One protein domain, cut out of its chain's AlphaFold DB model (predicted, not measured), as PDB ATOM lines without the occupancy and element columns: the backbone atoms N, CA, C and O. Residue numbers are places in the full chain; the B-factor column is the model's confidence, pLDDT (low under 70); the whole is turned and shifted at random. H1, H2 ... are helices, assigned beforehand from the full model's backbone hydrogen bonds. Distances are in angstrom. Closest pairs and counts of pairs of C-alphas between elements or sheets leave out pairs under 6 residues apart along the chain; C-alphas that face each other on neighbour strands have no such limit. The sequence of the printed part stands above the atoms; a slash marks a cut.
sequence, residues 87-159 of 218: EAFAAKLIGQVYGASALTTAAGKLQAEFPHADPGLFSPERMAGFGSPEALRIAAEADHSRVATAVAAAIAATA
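This is residues 87 to 159 of the 218 residues of an uncharacterized protein of Actinobacteria bacterium (UniProt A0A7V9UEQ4). Two long helices, H1 and H4, run the same way and overlap side by side over only part of their lengths, so that the far end of each sticks out at an opposite end of a long rod. The two short helices H2 and H3 pack at the overlap and with it make a small compact body. The printed part has 73 residues with four named helices, H1, H2, H3 and H4 along the chain, and no named strand: all helix. The whole is loose, with a radius of gyration of the C-alphas of 16.0 A and spans of 63 by 18 by 16 A.

H1, residues 87 to 113, touches H4, residues 133 to 158, with residues 102 to 110 alone, at a shallow tilt of 28 degrees, the same way; their closest C-alphas, of Leu 103 and Pro 133, are 5.1 A apart. H1 only just touches H2, residues 119 to 122, with 3 pairs of C-alphas within 8 A, the closest those of Ala 107 and Phe 122 at 6.0 A. It also only just touches H3, residues 124 to 130, with 3 such pairs, about perpendicular at 79 degrees; Leu 103 and Met 127 have the closest C-alphas, 7.0 A apart. Every O i to N i+4 pair is within hydrogen-bond range in H4, 21 of 23 in H1 and 1 of 3 in H3, where 2 of 4 O i to N i+3 pairs are; H2 is too short for such an i+4 pair.

H1 begins at C-alpha 87 (33.327, 19.438, -4.785) and is 38.6 A long. H2 and H3 follow, 5.7 A and 10.4 A long. H4, 37.0 A long, ends at C-alpha 158 (17.705, -2.834, -59.782).

The C-alphas farthest apart, of Glu 87 and Ala 159, are 63.5 A apart. Residues 87 to 95 and 152 to 159 stand free. The printed part has no cut, its three links are tight, and residue 159 alone has a pLDDT under 70.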
ATOM      1  N   GLU A  87      34.651  18.941  -4.399       79.81
ATOM      2  CA  GLU A  87      33.327  19.438  -4.785       79.81
ATOM      3  C   GLU A  87      33.266  19.738  -6.283       79.81
ATOM      4  O   GLU A  87      32.326  19.307  -6.953       79.81
ATOM      5  N   ALA A  88      34.292  20.383  -6.846       79.69
ATOM      6  CA  ALA A  88      34.374  20.605  -8.291       79.69
ATOM      7  C   ALA A  88      34.439  19.282  -9.074       79.69
ATOM      8  O   ALA A  88      33.814  19.142 -10.132       79.69
ATOM      9  N   PHE A  89      35.159  18.285  -8.551       83.12
ATOM     10  CA  PHE A  89      35.193  16.949  -9.139       83.12
ATOM     11  C   PHE A  89      33.827  16.256  -9.061       83.12
ATOM     12  O   PHE A  89      33.355  15.730 -10.071       83.12
ATOM     13  N   ALA A  90      33.165  16.293  -7.901       79.81
ATOM     14  CA  ALA A  90      31.837  15.717  -7.725       79.81
ATOM     15  C   ALA A  90      30.807  16.384  -8.647       79.81
ATOM     16  O   ALA A  90      30.067  15.685  -9.334       79.81
ATOM     17  N   ALA A  91      30.806  17.717  -8.747       77.88
ATOM     18  CA  ALA A  91      29.929  18.459  -9.650       77.88
ATOM     19  C   ALA A  91      30.152  18.064 -11.119       77.88
ATOM     20  O   ALA A  91      29.190  17.845 -11.862       77.88
ATOM     21  N   LYS A  92      31.414  17.898 -11.535       80.75
ATOM     22  CA  LYS A  92      31.765  17.439 -12.885       80.75
ATOM     23  C   LYS A  92      31.312  16.002 -13.142       80.75
ATOM     24  O   LYS A  92      30.751  15.728 -14.202       80.75
ATOM     25  N   LEU A  93      31.528  15.100 -12.185       84.56
ATOM     26  CA  LEU A  93      31.123  13.698 -12.289       84.56
ATOM     27  C   LEU A  93      29.599  13.574 -12.379       84.56
ATOM     28  O   LEU A  93      29.085  12.888 -13.256       84.56
ATOM     29  N   ILE A  94      28.880  14.299 -11.522       78.88
ATOM     30  CA  ILE A  94      27.419  14.381 -11.536       78.88
ATOM     31  C   ILE A  94      26.943  14.877 -12.907       78.88
ATOM     32  O   ILE A  94      26.139  14.206 -13.551       78.88
ATOM     33  N   GLY A  95      27.493  15.987 -13.410       72.94
ATOM     34  CA  GLY A  95      27.150  16.513 -14.735       72.94
ATOM     35  C   GLY A  95      27.377  15.508 -15.870       72.94
ATOM     36  O   GLY A  95      26.521  15.359 -16.742       72.94
ATOM     37  N   GLN A  96      28.485  14.760 -15.836       78.81
ATOM     38  CA  GLN A  96      28.773  13.713 -16.822       78.81
ATOM     39  C   GLN A  96      27.782  12.547 -16.752       78.81
ATOM     40  O   GLN A  96      27.309  12.089 -17.791       78.81
ATOM     41  N   VAL A  97      27.434  12.086 -15.549       80.56
ATOM     42  CA  VAL A  97      26.484  10.978 -15.358       80.56
ATOM     43  C   VAL A  97      25.083  11.373 -15.829       80.56
ATOM     44  O   VAL A  97      24.442  10.612 -16.555       80.56
ATOM     45  N   TYR A  98      24.620  12.579 -15.488       77.94
ATOM     46  CA  TYR A  98      23.331  13.087 -15.964       77.94
ATOM     47  C   TYR A  98      23.318  13.277 -17.487       77.94
ATOM     48  O   TYR A  98      22.350  12.883 -18.139       77.94
ATOM     49  N   GLY A  99      24.399  13.802 -18.071       79.44
ATOM     50  CA  GLY A  99      24.536  13.933 -19.524       79.44
ATOM     51  C   GLY A  99      24.502  12.581 -20.247       79.44
ATOM     52  O   GLY A  99      23.771  12.420 -21.224       79.44
ATOM     53  N   ALA A 100      25.218  11.580 -19.729       81.81
ATOM     54  CA  ALA A 100      25.225  10.224 -20.278       81.81
ATOM     55  C   ALA A 100      23.849   9.540 -20.171       81.81
ATOM     56  O   ALA A 100      23.403   8.879 -21.113       81.81
ATOM     57  N   SER A 101      23.141   9.730 -19.054       83.94
ATOM     58  CA  SER A 101      21.783   9.203 -18.870       83.94
ATOM     59  C   SER A 101      20.783   9.837 -19.845       83.94
ATOM     60  O   SER A 101      19.984   9.126 -20.468       83.94
ATOM     61  N   ALA A 102      20.866  11.158 -20.041       84.56
ATOM     62  CA  ALA A 102      20.031  11.881 -20.996       84.56
ATOM     63  C   ALA A 102      20.283  11.419 -22.441       84.56
ATOM     64  O   ALA A 102      19.329  11.153 -23.169       84.56
ATOM     65  N   LEU A 103      21.553  11.247 -22.827       88.06
ATOM     66  CA  LEU A 103      21.948  10.697 -24.128       88.06
ATOM     67  C   LEU A 103      21.400   9.285 -24.348       88.06
ATOM     68  O   LEU A 103      20.825   9.010 -25.393       88.06
ATOM     69  N   THR A 104      21.516   8.412 -23.348       87.31
ATOM     70  CA  THR A 104      21.049   7.019 -23.448       87.31
ATOM     71  C   THR A 104      19.528   6.945 -23.601       87.31
ATOM     72  O   THR A 104      19.005   6.175 -24.405       87.31
ATOM     73  N   THR A 105      18.795   7.791 -22.872       89.12
ATOM     74  CA  THR A 105      17.329   7.875 -22.978       89.12
ATOM     75  C   THR A 105      16.899   8.456 -24.325       89.12
ATOM     76  O   THR A 105      15.924   7.992 -24.918       89.12
ATOM     77  N   ALA A 106      17.619   9.465 -24.826       88.44
ATOM     78  CA  ALA A 106      17.384  10.034 -26.148       88.44
ATOM     79  C   ALA A 106      17.666   9.006 -27.252       88.44
ATOM     80  O   ALA A 106      16.841   8.856 -28.146       88.44
ATOM     81  N   ALA A 107      18.756   8.243 -27.152       89.19
ATOM     82  CA  ALA A 107      19.131   7.214 -28.116       89.19
ATOM     83  C   ALA A 107      18.021   6.176 -28.327       89.19
ATOM     84  O   ALA A 107      17.655   5.908 -29.468       89.19
ATOM     85  N   GLY A 108      17.411   5.669 -27.250       89.31
ATOM     86  CA  GLY A 108      16.303   4.713 -27.364       89.31
ATOM     87  C   GLY A 108      15.084   5.273 -28.109       89.31
ATOM     88  O   GLY A 108      14.443   4.557 -28.874       89.31
ATOM     89  N   LYS A 109      14.777   6.566 -27.934       91.81
ATOM     90  CA  LYS A 109      13.689   7.239 -28.667       91.81
ATOM     91  C   LYS A 109      14.064   7.510 -30.124       91.81
ATOM     92  O   LYS A 109      13.262   7.257 -31.015       91.81
ATOM     93  N   LEU A 110      15.283   7.988 -30.361       91.19
ATOM     94  CA  LEU A 110      15.794   8.317 -31.692       91.19
ATOM     95  C   LEU A 110      15.932   7.078 -32.578       91.19
ATOM     96  O   LEU A 110      15.657   7.154 -33.768       91.19
ATOM     97  N   GLN A 111      16.283   5.927 -32.006       90.88
ATOM     98  CA  GLN A 111      16.332   4.668 -32.744       90.88
ATOM     99  C   GLN A 111      14.945   4.242 -33.259       90.88
ATOM    100  O   GLN A 111      14.842   3.653 -34.332       90.88
ATOM    101  N   ALA A 112      13.873   4.565 -32.524       90.81
ATOM    102  CA  ALA A 112      12.502   4.332 -32.975       90.81
ATOM    103  C   ALA A 112      12.037   5.369 -34.015       90.81
ATOM    104  O   ALA A 112      11.268   5.028 -34.911       90.81
ATOM    105  N   GLU A 113      12.494   6.619 -33.906       91.75
ATOM    106  CA  GLU A 113      12.155   7.706 -34.837       91.75
ATOM    107  C   GLU A 113      12.894   7.581 -36.184       91.75
ATOM    108  O   GLU A 113      12.326   7.882 -37.231       91.75
ATOM    109  N   PHE A 114      14.131   7.070 -36.175       93.44
ATOM    110  CA  PHE A 114      15.008   6.958 -37.344       93.44
ATOM    111  C   PHE A 114      15.435   5.500 -37.609       93.44
ATOM    112  O   PHE A 114      16.604   5.153 -37.431       93.44
ATOM    113  N   PRO A 115      14.536   4.625 -38.103       90.25
ATOM    114  CA  PRO A 115      14.797   3.184 -38.214       90.25
ATOM    115  C   PRO A 115      15.888   2.806 -39.230       90.25
ATOM    116  O   PRO A 115      16.457   1.721 -39.145       90.25
ATOM    117  N   HIS A 116      16.173   3.678 -40.202       89.00
ATOM    118  CA  HIS A 116      17.231   3.475 -41.204       89.00
ATOM    119  C   HIS A 116      18.585   4.111 -40.847       89.00
ATOM    120  O   HIS A 116      19.494   4.044 -41.668       89.00
ATOM    121  N   ALA A 117      18.727   4.743 -39.678       90.62
ATOM    122  CA  ALA A 117      20.023   5.259 -39.232       90.62
ATOM    123  C   ALA A 117      20.964   4.113 -38.815       90.62
ATOM    124  O   ALA A 117      20.504   3.078 -38.326       90.62
ATOM    125  N   ASP A 118      22.276   4.305 -38.969       89.75
ATOM    126  CA  ASP A 118      23.305   3.347 -38.561       89.75
ATOM    127  C   ASP A 118      23.175   3.004 -37.061       89.75
ATOM    128  O   ASP A 118      23.347   3.884 -36.208       89.75
ATOM    129  N   PRO A 119      22.934   1.726 -36.698       87.69
ATOM    130  CA  PRO A 119      22.895   1.283 -35.305       87.69
ATOM    131  C   PRO A 119      24.173   1.630 -34.528       87.69
ATOM    132  O   PRO A 119      24.127   1.836 -33.315       87.69
ATOM    133  N   GLY A 120      25.312   1.732 -35.221       90.81
ATOM    134  CA  GLY A 120      26.592   2.130 -34.651       90.81
ATOM    135  C   GLY A 120      26.592   3.542 -34.061       90.81
ATOM    136  O   GLY A 120      27.334   3.789 -33.108       90.81
ATOM    137  N   LEU A 121      25.738   4.456 -34.541       89.00
ATOM    138  CA  LEU A 121      25.599   5.811 -33.985       89.00
ATOM    139  C   LEU A 121      25.106   5.803 -32.533       89.00
ATOM    140  O   LEU A 121      25.485   6.678 -31.754       89.00
ATOM    141  N   PHE A 122      24.322   4.793 -32.157       91.00
ATOM    142  CA  PHE A 122      23.773   4.627 -30.811       91.00
ATOM    143  C   PHE A 122      24.683   3.807 -29.884       91.00
ATOM    144  O   PHE A 122      24.321   3.524 -28.742       91.00
ATOM    145  N   SER A 123      25.879   3.421 -30.346       89.12
ATOM    146  CA  SER A 123      26.860   2.747 -29.494       89.12
ATOM    147  C   SER A 123      27.399   3.695 -28.410       89.12
ATOM    148  O   SER A 123      27.595   4.883 -28.680       89.12
ATOM    149  N   PRO A 124      27.701   3.205 -27.191       84.56
ATOM    150  CA  PRO A 124      28.186   4.046 -26.091       84.56
ATOM    151  C   PRO A 124      29.414   4.891 -26.455       84.56
ATOM    152  O   PRO A 124      29.503   6.055 -26.070       84.56
ATOM    153  N   GLU A 125      30.330   4.322 -27.241       87.06
ATOM    154  CA  GLU A 125      31.558   4.981 -27.693       87.06
ATOM    155  C   GLU A 125      31.271   6.164 -28.625       87.06
ATOM    156  O   GLU A 125      31.838   7.244 -28.458       87.06
ATOM    157  N   ARG A 126      30.349   5.992 -29.581       86.12
ATOM    158  CA  ARG A 126      29.931   7.062 -30.499       86.12
ATOM    159  C   ARG A 126      29.082   8.106 -29.785       86.12
ATOM    160  O   ARG A 126      29.311   9.295 -29.985       86.12
ATOM    161  N   MET A 127      28.161   7.685 -28.914       87.56
ATOM    162  CA  MET A 127      27.303   8.580 -28.129       87.56
ATOM    163  C   MET A 127      28.108   9.555 -27.265       87.56
ATOM    164  O   MET A 127      27.764  10.735 -27.192       87.56
ATOM    165  N   ALA A 128      29.206   9.086 -26.662       85.31
ATOM    166  CA  ALA A 128      30.104   9.928 -25.874       85.31
ATOM    167  C   ALA A 128      30.716  11.085 -26.690       85.31
ATOM    168  O   ALA A 128      31.049  12.125 -26.120       85.31
ATOM    169  N   GLY A 129      30.821  10.940 -28.015       87.00
ATOM    170  CA  GLY A 129      31.345  11.965 -28.918       87.00
ATOM    171  C   GLY A 129      30.371  13.098 -29.260       87.00
ATOM    172  O   GLY A 129      30.822  14.158 -29.685       87.00
ATOM    173  N   PHE A 130      29.057  12.925 -29.072       84.75
ATOM    174  CA  PHE A 130      28.062  13.923 -29.498       84.75
ATOM    175  C   PHE A 130      27.856  15.066 -28.498       84.75
ATOM    176  O   PHE A 130      27.328  16.113 -28.865       84.75
ATOM    177  N   GLY A 131      28.253  14.895 -27.234       81.62
ATOM    178  CA  GLY A 131      28.194  15.937 -26.197       81.62
ATOM    179  C   GLY A 131      26.789  16.431 -25.810       81.62
ATOM    180  O   GLY A 131      26.641  17.078 -24.778       81.62
ATOM    181  N   SER A 132      25.750  16.128 -26.597       88.31
ATOM    182  CA  SER A 132      24.354  16.489 -26.347       88.31
ATOM    183  C   SER A 132      23.381  15.578 -27.117       88.31
ATOM    184  O   SER A 132      23.735  15.052 -28.177       88.31
ATOM    185  N   PRO A 133      22.143  15.398 -26.620       88.38
ATOM    186  CA  PRO A 133      21.116  14.611 -27.307       88.38
ATOM    187  C   PRO A 133      20.646  15.237 -28.629       88.38
ATOM    188  O   PRO A 133      20.321  14.503 -29.557       88.38
ATOM    189  N   GLU A 134      20.669  16.566 -28.756       88.06
ATOM    190  CA  GLU A 134      20.332  17.254 -30.013       88.06
ATOM    191  C   GLU A 134      21.361  16.975 -31.112       88.06
ATOM    192  O   GLU A 134      21.002  16.703 -32.256       88.06
ATOM    193  N   ALA A 135      22.654  16.947 -30.770       89.75
ATOM    194  CA  ALA A 135      23.693  16.577 -31.728       89.75
ATOM    195  C   ALA A 135      23.537  15.126 -32.216       89.75
ATOM    196  O   ALA A 135      23.716  14.856 -33.404       89.75
ATOM    197  N   LEU A 136      23.155  14.206 -31.320       90.75
ATOM    198  CA  LEU A 136      22.846  12.820 -31.681       90.75
ATOM    199  C   LEU A 136      21.628  12.742 -32.619       90.75
ATOM    200  O   LEU A 136      21.659  11.988 -33.590       90.75
ATOM    201  N   ARG A 137      20.584  13.545 -32.367       92.31
ATOM    202  CA  ARG A 137      19.390  13.628 -33.222       92.31
ATOM    203  C   ARG A 137      19.735  14.080 -34.640       92.31
ATOM    204  O   ARG A 137      19.374  13.388 -35.586       92.31
ATOM    205  N   ILE A 138      20.469  15.184 -34.784       92.19
ATOM    206  CA  ILE A 138      20.874  15.719 -36.097       92.19
ATOM    207  C   ILE A 138      21.697  14.683 -36.876       92.19
ATOM    208  O   ILE A 138      21.497  14.496 -38.076       92.19
ATOM    209  N   ALA A 139      22.614  13.987 -36.199       91.56
ATOM    210  CA  ALA A 139      23.425  12.951 -36.828       91.56
ATOM    211  C   ALA A 139      22.587  11.745 -37.282       91.56
ATOM    212  O   ALA A 139      22.778  11.263 -38.398       91.56
ATOM    213  N   ALA A 140      21.647  11.288 -36.448       92.75
ATOM    214  CA  ALA A 140      20.738  10.196 -36.788       92.75
ATOM    215  C   ALA A 140      19.827  10.552 -37.977       92.75
ATOM    216  O   ALA A 140      19.660   9.741 -38.884       92.75
ATOM    217  N   GLU A 141      19.289  11.772 -38.016       93.81
ATOM    218  CA  GLU A 141      18.444  12.259 -39.113       93.81
ATOM    219  C   GLU A 141      19.209  12.341 -40.445       93.81
ATOM    220  O   GLU A 141      18.720  11.893 -41.490       93.81
ATOM    221  N   ALA A 142      20.431  12.879 -40.410       91.69
ATOM    222  CA  ALA A 142      21.283  12.983 -41.588       91.69
ATOM    223  C   ALA A 142      21.649  11.601 -42.151       91.69
ATOM    224  O   ALA A 142      21.619  11.396 -43.368       91.69
ATOM    225  N   ASP A 143      21.969  10.648 -41.275       91.50
ATOM    226  CA  ASP A 143      22.328   9.294 -41.684       91.50
ATOM    227  C   ASP A 143      21.116   8.516 -42.216       91.50
ATOM    228  O   ASP A 143      21.170   7.965 -43.316       91.50
ATOM    229  N   HIS A 144      19.976   8.597 -41.522       92.94
ATOM    230  CA  HIS A 144      18.701   8.048 -41.981       92.94
ATOM    231  C   HIS A 144      18.353   8.515 -43.399       92.94
ATOM    232  O   HIS A 144      18.043   7.702 -44.271       92.94
ATOM    233  N   SER A 145      18.451   9.823 -43.648       91.81
ATOM    234  CA  SER A 145      18.150  10.420 -44.951       91.81
ATOM    235  C   SER A 145      19.107   9.929 -46.039       91.81
ATOM    236  O   SER A 145      18.687   9.644 -47.167       91.81
ATOM    237  N   ARG A 146      20.396   9.777 -45.710       91.88
ATOM    238  CA  ARG A 146      21.409   9.250 -46.632       91.88
ATOM    239  C   ARG A 146      21.112   7.799 -47.008       91.88
ATOM    240  O   ARG A 146      21.132   7.474 -48.193       91.88
ATOM    241  N   VAL A 147      20.823   6.947 -46.025       89.56
ATOM    242  CA  VAL A 147      20.511   5.529 -46.253       89.56
ATOM    243  C   VAL A 147      19.216   5.386 -47.046       89.56
ATOM    244  O   VAL A 147      19.201   4.677 -48.049       89.56
ATOM    245  N   ALA A 148      18.155   6.108 -46.675       87.69
ATOM    246  CA  ALA A 148      16.883   6.082 -47.395       87.69
ATOM    247  C   ALA A 148      17.053   6.471 -48.873       87.69
ATOM    248  O   ALA A 148      16.543   5.791 -49.764       87.69
ATOM    249  N   THR A 149      17.840   7.515 -49.146       87.69
ATOM    250  CA  THR A 149      18.136   7.960 -50.516       87.69
ATOM    251  C   THR A 149      18.946   6.916 -51.287       87.69
ATOM    252  O   THR A 149      18.642   6.626 -52.444       87.69
ATOM    253  N   ALA A 150      19.956   6.309 -50.656       85.94
ATOM    254  CA  ALA A 150      20.772   5.269 -51.277       85.94
ATOM    255  C   ALA A 150      19.957   4.007 -51.598       85.94
ATOM    256  O   ALA A 150      20.108   3.434 -52.676       85.94
ATOM    257  N   VAL A 151      19.054   3.602 -50.701       86.94
ATOM    258  CA  VAL A 151      18.140   2.474 -50.918       86.94
ATOM    259  C   VAL A 151      17.173   2.776 -52.060       86.94
ATOM    260  O   VAL A 151      17.019   1.947 -52.952       86.94
ATOM    261  N   ALA A 152      16.575   3.971 -52.094       83.06
ATOM    262  CA  ALA A 152      15.708   4.380 -53.198       83.06
ATOM    263  C   ALA A 152      16.447   4.347 -54.549       83.06
ATOM    264  O   ALA A 152      15.923   3.817 -55.529       83.06
ATOM    265  N   ALA A 153      17.691   4.834 -54.592       79.38
ATOM    266  CA  ALA A 153      18.531   4.780 -55.786       79.38
ATOM    267  C   ALA A 153      18.887   3.339 -56.193       79.38
ATOM    268  O   ALA A 153      18.847   3.005 -57.376       79.38
ATOM    269  N   ALA A 154      19.189   2.463 -55.232       78.69
ATOM    270  CA  ALA A 154      19.487   1.056 -55.494       78.69
ATOM    271  C   ALA A 154      18.262   0.290 -56.021       78.69
ATOM    272  O   ALA A 154      18.392  -0.516 -56.944       78.69
ATOM    273  N   ILE A 155      17.068   0.573 -55.489       76.75
ATOM    274  CA  ILE A 155      15.808   0.019 -56.002       76.75
ATOM    275  C   ILE A 155      15.580   0.495 -57.439       76.75
ATOM    276  O   ILE A 155      15.283  -0.326 -58.299       76.75
ATOM    277  N   ALA A 156      15.780   1.784 -57.726       74.75
ATOM    278  CA  ALA A 156      15.648   2.321 -59.079       74.75
ATOM    279  C   ALA A 156      16.667   1.714 -60.064       74.75
ATOM    280  O   ALA A 156      16.331   1.485 -61.220       74.75
ATOM    281  N   ALA A 157      17.887   1.412 -59.612       72.94
ATOM    282  CA  ALA A 157      18.921   0.781 -60.436       72.94
ATOM    283  C   ALA A 157      18.702  -0.728 -60.650       72.94
ATOM    284  O   ALA A 157      19.143  -1.278 -61.656       72.94
ATOM    285  N   THR A 158      18.041  -1.399 -59.701       70.56
ATOM    286  CA  THR A 158      17.705  -2.834 -59.782       70.56
ATOM    287  C   THR A 158      16.351  -3.062 -60.454       70.56
ATOM    288  O   THR A 158      16.050  -4.180 -60.874       70.56
ATOM    289  N   ALA A 159      15.528  -2.015 -60.577       63.53
ATOM    290  CA  ALA A 159      14.321  -2.065 -61.376       63.53
ATOM    291  C   ALA A 159      14.718  -2.488 -62.799       63.53
ATOM    292  O   ALA A 159      15.589  -1.853 -63.401       63.53
TER     293      ALA A 159